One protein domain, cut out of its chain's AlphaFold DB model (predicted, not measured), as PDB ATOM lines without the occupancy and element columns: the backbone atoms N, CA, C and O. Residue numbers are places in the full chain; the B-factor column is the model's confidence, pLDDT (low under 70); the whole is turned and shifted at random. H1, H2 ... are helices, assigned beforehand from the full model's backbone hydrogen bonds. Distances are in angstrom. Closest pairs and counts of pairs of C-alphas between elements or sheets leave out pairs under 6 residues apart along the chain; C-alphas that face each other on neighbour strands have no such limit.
ATOM      1  N   THR A  12      33.656  73.002  79.747       74.19
ATOM      2  CA  THR A  12      34.615  73.921  79.122       74.19
ATOM      3  C   THR A  12      35.225  73.280  77.866       74.19
ATOM      4  O   THR A  12      35.351  72.054  77.818       74.19
ATOM      5  N   PRO A  13      35.671  74.064  76.866       70.56
ATOM      6  CA  PRO A  13      36.242  73.513  75.631       70.56
ATOM      7  C   PRO A  13      37.390  72.515  75.868       70.56
ATOM      8  O   PRO A  13      37.480  71.494  75.200       70.56
ATOM      9  N   ALA A  14      38.210  72.739  76.901       66.25
ATOM     10  CA  ALA A  14      39.278  71.815  77.285       66.25
ATOM     11  C   ALA A  14      38.759  70.468  77.828       66.25
ATOM     12  O   ALA A  14      39.360  69.426  77.582       66.25
ATOM     13  N   GLN A  15      37.637  70.473  78.552       61.03
ATOM     14  CA  GLN A  15      37.004  69.251  79.056       61.03
ATOM     15  C   GLN A  15      36.284  68.490  77.939       61.03
ATOM     16  O   GLN A  15      36.237  67.260  77.975       61.03
ATOM     17  N   GLN A  16      35.758  69.206  76.941       66.56
ATOM     18  CA  GLN A  16      35.189  68.608  75.732       66.56
ATOM     19  C   GLN A  16      36.276  67.900  74.913       66.56
ATOM     20  O   GLN A  16      36.100  66.745  74.537       66.56
ATOM     21  N   ASP A  17      37.436  68.529  74.722       64.94
ATOM     22  CA  ASP A  17      38.570  67.907  74.030       64.94
ATOM     23  C   ASP A  17      39.119  66.683  74.787       64.94
ATOM     24  O   ASP A  17      39.417  65.659  74.170       64.94
ATOM     25  N   GLU A  18      39.189  66.726  76.125       69.19
ATOM     26  CA  GLU A  18      39.608  65.574  76.941       69.19
ATOM     27  C   GLU A  18      38.607  64.406  76.832       69.19
ATOM     28  O   GLU A  18      39.014  63.256  76.654       69.19
ATOM     29  N   THR A  19      37.296  64.687  76.840       66.00
ATOM     30  CA  THR A  19      36.255  63.657  76.636       66.00
ATOM     31  C   THR A  19      36.229  63.109  75.208       66.00
ATOM     32  O   THR A  19      35.986  61.913  75.017       66.00
ATOM     33  N   LEU A  20      36.537  63.925  74.198       71.94
ATOM     34  CA  LEU A  20      36.698  63.472  72.814       71.94
ATOM     35  C   LEU A  20      37.948  62.593  72.645       71.94
ATOM     36  O   LEU A  20      37.885  61.550  71.996       71.94
ATOM     37  N   CYS A  21      39.068  62.949  73.277       68.38
ATOM     38  CA  CYS A  21      40.274  62.118  73.269       68.38
ATOM     39  C   CYS A  21      40.064  60.776  73.979       68.38
ATOM     40  O   CYS A  21      40.504  59.736  73.482       68.38
ATOM     41  N   ASP A  22      39.382  60.779  75.124       63.78
ATOM     42  CA  ASP A  22      39.062  59.547  75.832       63.78
ATOM     43  C   ASP A  22      38.093  58.688  75.014       63.78
ATOM     44  O   ASP A  22      38.388  57.524  74.757       63.78
ATOM     45  N   SER A  23      36.983  59.242  74.526       64.44
ATOM     46  CA  SER A  23      36.030  58.482  73.700       64.44
ATOM     47  C   SER A  23      36.683  57.879  72.447       64.44
ATOM     48  O   SER A  23      36.440  56.708  72.152       64.44
ATOM     49  N   ALA A  24      37.599  58.594  71.785       67.69
ATOM     50  CA  ALA A  24      38.396  58.057  70.681       67.69
ATOM     51  C   ALA A  24      39.287  56.874  71.107       67.69
ATOM     52  O   ALA A  24      39.274  55.829  70.457       67.69
ATOM     53  N   PHE A  25      40.001  56.980  72.236       69.00
ATOM     54  CA  PHE A  25      40.781  55.864  72.789       69.00
ATOM     55  C   PHE A  25      39.901  54.643  73.108       69.00
ATOM     56  O   PHE A  25      40.298  53.500  72.879       69.00
ATOM     57  N   PHE A  26      38.702  54.871  73.644       64.38
ATOM     58  CA  PHE A  26      37.758  53.807  73.979       64.38
ATOM     59  C   PHE A  26      37.239  53.083  72.732       64.38
ATOM     60  O   PHE A  26      37.215  51.848  72.710       64.38
ATOM     61  N   LEU A  27      36.884  53.827  71.683       67.06
ATOM     62  CA  LEU A  27      36.459  53.259  70.402       67.06
ATOM     63  C   LEU A  27      37.603  52.503  69.708       67.06
ATOM     64  O   LEU A  27      37.376  51.405  69.204       67.06
ATOM     65  N   ASP A  28      38.840  52.999  69.773       65.50
ATOM     66  CA  ASP A  28      40.010  52.322  69.196       65.50
ATOM     67  C   ASP A  28      40.354  51.003  69.905       65.50
ATOM     68  O   ASP A  28      40.760  50.025  69.271       65.50
ATOM     69  N   ASN A  29      40.214  50.961  71.233       61.97
ATOM     70  CA  ASN A  29      40.698  49.837  72.032       61.97
ATOM     71  C   ASN A  29      39.623  48.763  72.287       61.97
ATOM     72  O   ASN A  29      39.956  47.593  72.502       61.97
ATOM     73  N   PHE A  30      38.340  49.141  72.265       60.12
ATOM     74  CA  PHE A  30      37.217  48.241  72.559       60.12
ATOM     75  C   PHE A  30      36.122  48.216  71.481       60.12
ATOM     76  O   PHE A  30      35.267  47.336  71.526       60.12
ATOM     77  N   GLY A  31      36.143  49.124  70.504       65.31
ATOM     78  CA  GLY A  31      35.186  49.181  69.392       65.31
ATOM     79  C   GLY A  31      33.862  49.874  69.724       65.31
ATOM     80  O   GLY A  31      33.356  50.629  68.902       65.31
ATOM     81  N   SER A  32      33.296  49.640  70.913       68.38
ATOM     82  CA  SER A  32      32.044  50.257  71.384       68.38
ATOM     83  C   SER A  32      31.965  50.250  72.919       68.38
ATOM     84  O   SER A  32      32.538  49.376  73.575       68.38
ATOM     85  N   THR A  33      31.221  51.191  73.507       62.19
ATOM     86  CA  THR A  33      30.886  51.220  74.943       62.19
ATOM     87  C   THR A  33      30.123  49.964  75.382       62.19
ATOM     88  O   THR A  33      30.406  49.410  76.446       62.19
ATOM     89  N   CYS A  34      29.256  49.419  74.525       57.12
ATOM     90  CA  CYS A  34      28.531  48.170  74.780       57.12
ATOM     91  C   CYS A  34      29.483  46.960  74.831       57.12
ATOM     92  O   CYS A  34      29.309  46.033  75.631       57.12
ATOM     93  N   ALA A  35      30.543  46.982  74.014       64.44
ATOM     94  CA  ALA A  35      31.579  45.953  74.032       64.44
ATOM     95  C   ALA A  35      32.401  46.002  75.331       64.44
ATOM     96  O   ALA A  35      32.745  44.954  75.875       64.44
ATOM     97  N   VAL A  36      32.657  47.200  75.873       64.25
ATOM     98  CA  VAL A  36      33.290  47.371  77.192       64.25
ATOM     99  C   VAL A  36      32.411  46.790  78.296       64.25
ATOM    100  O   VAL A  36      32.913  46.015  79.106       64.25
ATOM    101  N   ARG A  37      31.106  47.096  78.309       66.19
ATOM    102  CA  ARG A  37      30.168  46.528  79.294       66.19
ATOM    103  C   ARG A  37      30.149  45.006  79.242       66.19
ATOM    104  O   ARG A  37      30.285  44.368  80.280       66.19
ATOM    105  N   THR A  38      30.001  44.439  78.049       66.56
ATOM    106  CA  THR A  38      29.939  42.981  77.865       66.56
ATOM    107  C   THR A  38      31.212  42.321  78.391       66.56
ATOM    108  O   THR A  38      31.155  41.338  79.123       66.56
ATOM    109  N   LYS A  39      32.371  42.919  78.092       68.50
ATOM    110  CA  LYS A  39      33.676  42.420  78.532       68.50
ATOM    111  C   LYS A  39      33.900  42.588  80.037       68.50
ATOM    112  O   LYS A  39      34.507  41.722  80.654       68.50
ATOM    113  N   LEU A  40      33.394  43.665  80.639       71.19
ATOM    114  CA  LEU A  40      33.417  43.862  82.090       71.19
ATOM    115  C   LEU A  40      32.517  42.851  82.810       71.19
ATOM    116  O   LEU A  40      32.953  42.253  83.789       71.19
ATOM    117  N   GLN A  41      31.306  42.599  82.307       69.38
ATOM    118  CA  GLN A  41      30.399  41.587  82.860       69.38
ATOM    119  C   GLN A  41      30.985  40.172  82.750       69.38
ATOM    120  O   GLN A  41      30.921  39.400  83.707       69.38
ATOM    121  N   GLU A  42      31.611  39.849  81.614       74.00
ATOM    122  CA  GLU A  42      32.340  38.592  81.420       74.00
ATOM    123  C   GLU A  42      33.476  38.455  82.448       74.00
ATOM    124  O   GLU A  42      33.546  37.461  83.172       74.00
ATOM    125  N   GLN A  43      34.299  39.495  82.613       62.81
ATOM    126  CA  GLN A  43      35.401  39.499  83.579       62.81
ATOM    127  C   GLN A  43      34.928  39.413  85.037       62.81
ATOM    128  O   GLN A  43      35.544  38.716  85.841       62.81
ATOM    129  N   GLU A  44      33.826  40.068  85.401       74.12
ATOM    130  CA  GLU A  44      33.226  39.938  86.732       74.12
ATOM    131  C   GLU A  44      32.705  38.520  86.992       74.12
ATOM    132  O   GLU A  44      32.848  37.998  88.105       74.12
ATOM    133  N   SER A  45      32.134  37.870  85.975       71.75
ATOM    134  CA  SER A  45      31.702  36.473  86.070       71.75
ATOM    135  C   SER A  45      32.893  35.524  86.276       71.75
ATOM    136  O   SER A  45      32.842  34.642  87.141       71.75
ATOM    137  N   ASP A  46      34.013  35.776  85.593       73.62
ATOM    138  CA  ASP A  46      35.256  35.022  85.755       73.62
ATOM    139  C   ASP A  46      35.884  35.224  87.135       73.62
ATOM    140  O   ASP A  46      36.331  34.256  87.757       73.62
ATOM    141  N   ILE A  47      35.868  36.451  87.663       77.06
ATOM    142  CA  ILE A  47      36.338  36.746  89.023       77.06
ATOM    143  C   ILE A  47      35.508  35.970  90.050       77.06
ATOM    144  O   ILE A  47      36.081  35.304  90.911       77.06
ATOM    145  N   LYS A  48      34.172  35.981  89.942       78.44
ATOM    146  CA  LYS A  48      33.290  35.204  90.835       78.44
ATOM    147  C   LYS A  48      33.565  33.703  90.738       78.44
ATOM    148  O   LYS A  48      33.603  33.008  91.752       78.44
ATOM    149  N   ARG A  49      33.795  33.193  89.527       78.88
ATOM    150  CA  ARG A  49      34.139  31.785  89.290       78.88
ATOM    151  C   ARG A  49      35.486  31.412  89.913       78.88
ATOM    152  O   ARG A  49      35.617  30.330  90.485       78.88
ATOM    153  N   LEU A  50      36.484  32.284  89.803       67.06
ATOM    154  CA  LEU A  50      37.804  32.085  90.394       67.06
ATOM    155  C   LEU A  50      37.761  32.183  91.922       67.06
ATOM    156  O   LEU A  50      38.357  31.336  92.578       67.06
ATOM    157  N   ASP A  51      37.000  33.122  92.488       74.81
ATOM    158  CA  ASP A  51      36.789  33.238  93.938       74.81
ATOM    159  C   ASP A  51      36.162  31.959  94.511       74.81
ATOM    160  O   ASP A  51      36.664  31.401  95.486       74.81
ATOM    161  N   LYS A  52      35.143  31.401  93.840       72.19
ATOM    162  CA  LYS A  52      34.555  30.100  94.208       72.19
ATOM    163  C   LYS A  52      35.583  28.964  94.171       72.19
ATOM    164  O   LYS A  52      35.605  28.133  95.075       72.19
ATOM    165  N   LYS A  53      36.463  28.924  93.163       69.62
ATOM    166  CA  LYS A  53      37.546  27.921  93.084       69.62
ATOM    167  C   LYS A  53      38.566  28.087  94.207       69.62
ATOM    168  O   LYS A  53      38.963  27.094  94.802       69.62
ATOM    169  N   VAL A  54      38.965  29.320  94.511       74.50
ATOM    170  CA  VAL A  54      39.886  29.624  95.614       74.50
ATOM    171  C   VAL A  54      39.270  29.208  96.946       74.50
ATOM    172  O   VAL A  54      39.924  28.515  97.716       74.50
ATOM    173  N   ARG A  55      37.989  29.517  97.187       71.31
ATOM    174  CA  ARG A  55      37.267  29.051  98.381       71.31
ATOM    175  C   ARG A  55      37.264  27.531  98.491       71.31
ATOM    176  O   ARG A  55      37.641  27.033  99.539       71.31
ATOM    177  N   ARG A  56      36.953  26.807  97.408       67.44
ATOM    178  CA  ARG A  56      36.992  25.329  97.372       67.44
ATOM    179  C   ARG A  56      38.376  24.745  97.666       67.44
ATOM    180  O   ARG A  56      38.455  23.649  98.198       67.44
ATOM    181  N   LEU A  57      39.450  25.440  97.295       67.06
ATOM    182  CA  LEU A  57      40.821  25.009  97.584       67.06
ATOM    183  C   LEU A  57      41.240  25.322  99.027       67.06
ATOM    184  O   LEU A  57      42.061  24.602  99.587       67.06
ATOM    185  N   LEU A  58      40.683  26.381  99.621       64.31
ATOM    186  CA  LEU A  58      40.945  26.786 101.005       64.31
ATOM    187  C   LEU A  58      40.097  26.008 102.023       64.31
ATOM    188  O   LEU A  58      40.540  25.793 103.148       64.31
ATOM    189  N   THR A  59      38.895  25.565 101.652       65.81
ATOM    190  CA  THR A  59      38.075  24.656 102.462       65.81
ATOM    191  C   THR A  59      38.390  23.213 102.076       65.81
ATOM    192  O   THR A  59      37.984  22.766 101.006       65.81
ATOM    193  N   PHE A  98      24.909  55.439  82.827       66.06
ATOM    194  CA  PHE A  98      25.362  54.420  83.782       66.06
ATOM    195  C   PHE A  98      26.866  54.529  84.051       66.06
ATOM    196  O   PHE A  98      27.311  54.413  85.196       66.06
ATOM    197  N   PHE A  99      27.660  54.753  83.005       62.62
ATOM    198  CA  PHE A  99      29.112  54.815  83.102       62.62
ATOM    199  C   PHE A  99      29.584  56.069  83.850       62.62
ATOM    200  O   PHE A  99      30.420  55.968  84.751       62.62
ATOM    201  N   LEU A 100      28.993  57.229  83.552       65.69
ATOM    202  CA  LEU A 100      29.260  58.488  84.251       65.69
ATOM    203  C   LEU A 100      28.778  58.444  85.709       65.69
ATOM    204  O   LEU A 100      29.465  58.947  86.592       65.69
ATOM    205  N   ARG A 101      27.662  57.770  86.010       63.81
ATOM    206  CA  ARG A 101      27.163  57.602  87.389       63.81
ATOM    207  C   ARG A 101      27.970  56.614  88.223       63.81
ATOM    208  O   ARG A 101      28.201  56.855  89.404       63.81
ATOM    209  N   THR A 102      28.389  55.499  87.629       56.66
ATOM    210  CA  THR A 102      29.071  54.410  88.351       56.66
ATOM    211  C   THR A 102      30.561  54.678  88.516       56.66
ATOM    212  O   THR A 102      31.164  54.278  89.515       56.66
ATOM    213  N   PHE A 103      31.170  55.348  87.539       55.88
ATOM    214  CA  PHE A 103      32.612  55.550  87.508       55.88
ATOM    215  C   PHE A 103      33.035  57.018  87.454       55.88
ATOM    216  O   PHE A 103      34.220  57.289  87.597       55.88
ATOM    217  N   GLY A 104      32.115  57.971  87.301       64.00
ATOM    218  CA  GLY A 104      32.417  59.405  87.260       64.00
ATOM    219  C   GLY A 104      32.965  59.858  85.907       64.00
ATOM    220  O   GLY A 104      32.384  60.723  85.262       64.00
ATOM    221  N   SER A 105      34.074  59.265  85.455       68.06
ATOM    222  CA  SER A 105      34.692  59.564  84.159       68.06
ATOM    223  C   SER A 105      35.402  58.351  83.548       68.06
ATOM    224  O   SER A 105      35.804  57.408  84.233       68.06
ATOM    225  N   THR A 106      35.623  58.405  82.236       61.97
ATOM    226  CA  THR A 106      36.482  57.485  81.468       61.97
ATOM    227  C   THR A 106      37.882  57.340  82.063       61.97
ATOM    228  O   THR A 106      38.437  56.237  82.116       61.97
ATOM    229  N   ARG A 107      38.425  58.432  82.602       64.56
ATOM    230  CA  ARG A 107      39.701  58.469  83.317       64.56
ATOM    231  C   ARG A 107      39.672  57.711  84.646       64.56
ATOM    232  O   ARG A 107      40.592  56.946  84.923       64.56
ATOM    233  N   ALA A 108      38.606  57.840  85.428       65.94
ATOM    234  CA  ALA A 108      38.458  57.098  86.678       65.94
ATOM    235  C   ALA A 108      38.331  55.579  86.442       65.94
ATOM    236  O   ALA A 108      38.865  54.784  87.218       65.94
ATOM    237  N   VAL A 109      37.723  55.153  85.326       64.94
ATOM    238  CA  VAL A 109      37.737  53.736  84.907       64.94
ATOM    239  C   VAL A 109      39.146  53.264  84.573       64.94
ATOM    240  O   VAL A 109      39.537  52.181  85.006       64.94
ATOM    241  N   ARG A 110      39.934  54.075  83.860       64.94
ATOM    242  CA  ARG A 110      41.338  53.774  83.538       64.94
ATOM    243  C   ARG A 110      42.183  53.601  84.803       64.94
ATOM    244  O   ARG A 110      42.906  52.616  84.919       64.94
ATOM    245  N   GLU A 111      42.064  54.517  85.761       73.62
ATOM    246  CA  GLU A 111      42.800  54.471  87.033       73.62
ATOM    247  C   GLU A 111      42.389  53.258  87.887       73.62
ATOM    248  O   GLU A 111      43.239  52.556  88.449       73.62
ATOM    249  N   LYS A 112      41.090  52.936  87.922       73.38
ATOM    250  CA  LYS A 112      40.570  51.757  88.628       73.38
ATOM    251  C   LYS A 112      41.006  50.448  87.964       73.38
ATOM    252  O   LYS A 112      41.372  49.509  88.671       73.38
ATOM    253  N   LEU A 113      41.032  50.398  86.631       73.56
ATOM    254  CA  LEU A 113      41.495  49.244  85.856       73.56
ATOM    255  C   LEU A 113      43.003  49.013  86.028       73.56
ATOM    256  O   LEU A 113      43.433  47.876  86.213       73.56
ATOM    257  N   GLU A 114      43.803  50.080  86.037       73.19
ATOM    258  CA  GLU A 114      45.245  50.011  86.302       73.19
ATOM    259  C   GLU A 114      45.516  49.506  87.729       73.19
ATOM    260  O   GLU A 114      46.305  48.582  87.934       73.19
ATOM    261  N   THR A 115      44.768  50.012  88.711       78.38
ATOM    262  CA  THR A 115      44.853  49.549  90.105       78.38
ATOM    263  C   THR A 115      44.487  48.066  90.232       78.38
ATOM    264  O   THR A 115      45.167  47.299  90.917       78.38
ATOM    265  N   GLN A 116      43.425  47.622  89.554       73.12
ATOM    266  CA  GLN A 116      43.035  46.210  89.536       73.12
ATOM    267  C   GLN A 116      44.081  45.326  88.844       73.12
ATOM    268  O   GLN A 116      44.406  44.260  89.364       73.12
ATOM    269  N   SER A 117      44.662  45.780  87.733       77.06
ATOM    270  CA  SER A 117      45.754  45.088  87.034       77.06
ATOM    271  C   SER A 117      46.961  44.873  87.954       77.06
ATOM    272  O   SER A 117      47.476  43.758  88.075       77.06
ATOM    273  N   GLN A 118      47.358  45.905  88.700       82.38
ATOM    274  CA  GLN A 118      48.456  45.820  89.664       82.38
ATOM    275  C   GLN A 118      48.151  44.842  90.809       82.38
ATOM    276  O   GLN A 118      49.012  44.035  91.170       82.38
ATOM    277  N   ARG A 119      46.911  44.826  91.320       83.00
ATOM    278  CA  ARG A 119      46.463  43.840  92.324       83.00
ATOM    279  C   ARG A 119      46.515  42.411  91.790       83.00
ATOM    280  O   ARG A 119      46.980  41.520  92.496       83.00
ATOM    281  N   ILE A 120      46.092  42.191  90.546       83.62
ATOM    282  CA  ILE A 120      46.154  40.879  89.890       83.62
ATOM    283  C   ILE A 120      47.608  40.416  89.769       83.62
ATOM    284  O   ILE A 120      47.914  39.268  90.089       83.62
ATOM    285  N   VAL A 121      48.523  41.291  89.350       87.50
ATOM    286  CA  VAL A 121      49.956  40.965  89.273       87.50
ATOM    287  C   VAL A 121      50.525  40.633  90.657       87.50
ATOM    288  O   VAL A 121      51.301  39.685  90.775       87.50
ATOM    289  N   GLY A 122      50.124  41.364  91.699       84.00
ATOM    290  CA  GLY A 122      50.488  41.073  93.088       84.00
ATOM    291  C   GLY A 122      50.017  39.689  93.538       84.00
ATOM    292  O   GLY A 122      50.832  38.875  93.960       84.00
ATOM    293  N   LEU A 123      48.734  39.375  93.340       84.50
ATOM    294  CA  LEU A 123      48.157  38.073  93.690       84.50
ATOM    295  C   LEU A 123      48.838  36.915  92.958       84.50
ATOM    296  O   LEU A 123      49.124  35.889  93.570       84.50
ATOM    297  N   HIS A 124      49.170  37.076  91.675       82.62
ATOM    298  CA  HIS A 124      49.923  36.059  90.937       82.62
ATOM    299  C   HIS A 124      51.310  35.804  91.540       82.62
ATOM    300  O   HIS A 124      51.768  34.662  91.543       82.62
ATOM    301  N   ARG A 125      51.982  36.837  92.067       86.38
ATOM    302  CA  ARG A 125      53.261  36.670  92.776       86.38
ATOM    303  C   ARG A 125      53.064  35.922  94.090       86.38
ATOM    304  O   ARG A 125      53.840  35.016  94.364       86.38
ATOM    305  N   THR A 126      52.018  36.240  94.851       77.00
ATOM    306  CA  THR A 126      51.690  35.551  96.110       77.00
ATOM    307  C   THR A 126      51.355  34.079  95.884       77.00
ATOM    308  O   THR A 126      51.883  33.219  96.576       77.00
ATOM    309  N   VAL A 127      50.531  33.768  94.879       83.56
ATOM    310  CA  VAL A 127      50.193  32.383  94.514       83.56
ATOM    311  C   VAL A 127      51.440  31.615  94.095       83.56
ATOM    312  O   VAL A 127      51.643  30.489  94.537       83.56
ATOM    313  N   LYS A 128      52.303  32.230  93.281       82.00
ATOM    314  CA  LYS A 128      53.559  31.612  92.858       82.00
ATOM    315  C   LYS A 128      54.494  31.349  94.045       82.00
ATOM    316  O   LYS A 128      55.051  30.265  94.141       82.00
ATOM    317  N   TRP A 129      54.615  32.310  94.959       85.56
ATOM    318  CA  TRP A 129      55.396  32.163  96.188       85.56
ATOM    319  C   TRP A 129      54.866  31.024  97.072       85.56
ATOM    320  O   TRP A 129      55.645  30.200  97.542       85.56
ATOM    321  N   LEU A 130      53.541  30.920  97.234       76.69
ATOM    322  CA  LEU A 130      52.909  29.822  97.972       76.69
ATOM    323  C   LEU A 130      53.154  28.471  97.294       76.69
ATOM    324  O   LEU A 130      53.475  27.508  97.973       76.69
TER     325      LEU A 130
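What this domain is: This is residues 12 to 59 and 98 to 130 of the 375 residues of an uncharacterized protein of Phytophthora rubi (UniProt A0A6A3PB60). The model looks like a loose two-pronged fork: the long helices H2 and H4 are the two prongs, running out in roughly one direction with open space between them, and H1 is the handle, reaching away at the other end. The short helix H3 sits at the root of the fork, just before H4 begins. The free ends are residues 12 to 17, residues 40 to 59 and residues 113 to 130, which stick out from the small joint. The printed part has 81 residues with four named helices, in the order H1, H2, H3, H4, and no named strand; its class is all helix. The whole is loose, with a radius of gyration of the C-alphas of 16.5 A, and its C-alphas span 55 by 23 by 23 A.

Where its parts are: The printed part begins at Thr 12. H1 is residues 13 to 30, from C-alpha 13 at (36.242, 73.513, 75.631), and is 25.5 A from first to last C-alpha. H2, the longest helix by residues, is residues 33 to 58 and 37.1 A long; its C-alpha 58 is at (40.945, 26.786, 101.005). After the cut, H3 is residues 98 to 103, a helix of six residues. H4 is residues 106 to 130, 36.2 A long, and ends with C-alpha 130 at (52.909, 29.822, 97.972).

How they stand to each other: H1 and H2 touch only at the corner by their link, and only just, with 3 pairs of C-alphas within 8 A; the closest C-alphas are those of Phe 30 and Val 36, 6.1 A apart. H1 touches H2 with residues 26 to 30 alone, and H2 touches H1 with residues 33 to 36 alone. Their lines stand at a steep tilt of 62 degrees, and they run the same way. H1 touches H4 with residues 19 to 23 alone, and H4 touches H1 with residues 106 to 107 alone; the closest C-alphas are those of Asp 22 and Thr 106, 6.5 A apart. H1 and H4 run the same way at a steep tilt of 45 degrees. H3 and H4 are close but not clearly touching, with the closest C-alphas, those of Phe 103 and Val 109, 6.0 A apart. H3 and H4 run the same way at a steep tilt of 56 degrees. H2 and H4 are apart, as are H1 and H3, and H2 and H3. In H1, H2, H3 and H4 every O i to N i+4 pair is within hydrogen-bond range.

The domain as a whole: The two C-alphas farthest apart are those of Pro 13 and Thr 59, at 55.8 A. Residues 60 to 97 are not printed, and C-alphas 59 and 98 on the two sides of this cut are 37.4 A apart. The links H1 to H2 and H3 to H4 are tight, and H2 to H3 is the link across the cut. The mean pLDDT of the printed part is 70.3, and 46 residues are under 70, among them residues 21 to 39 and residues 98 to 110.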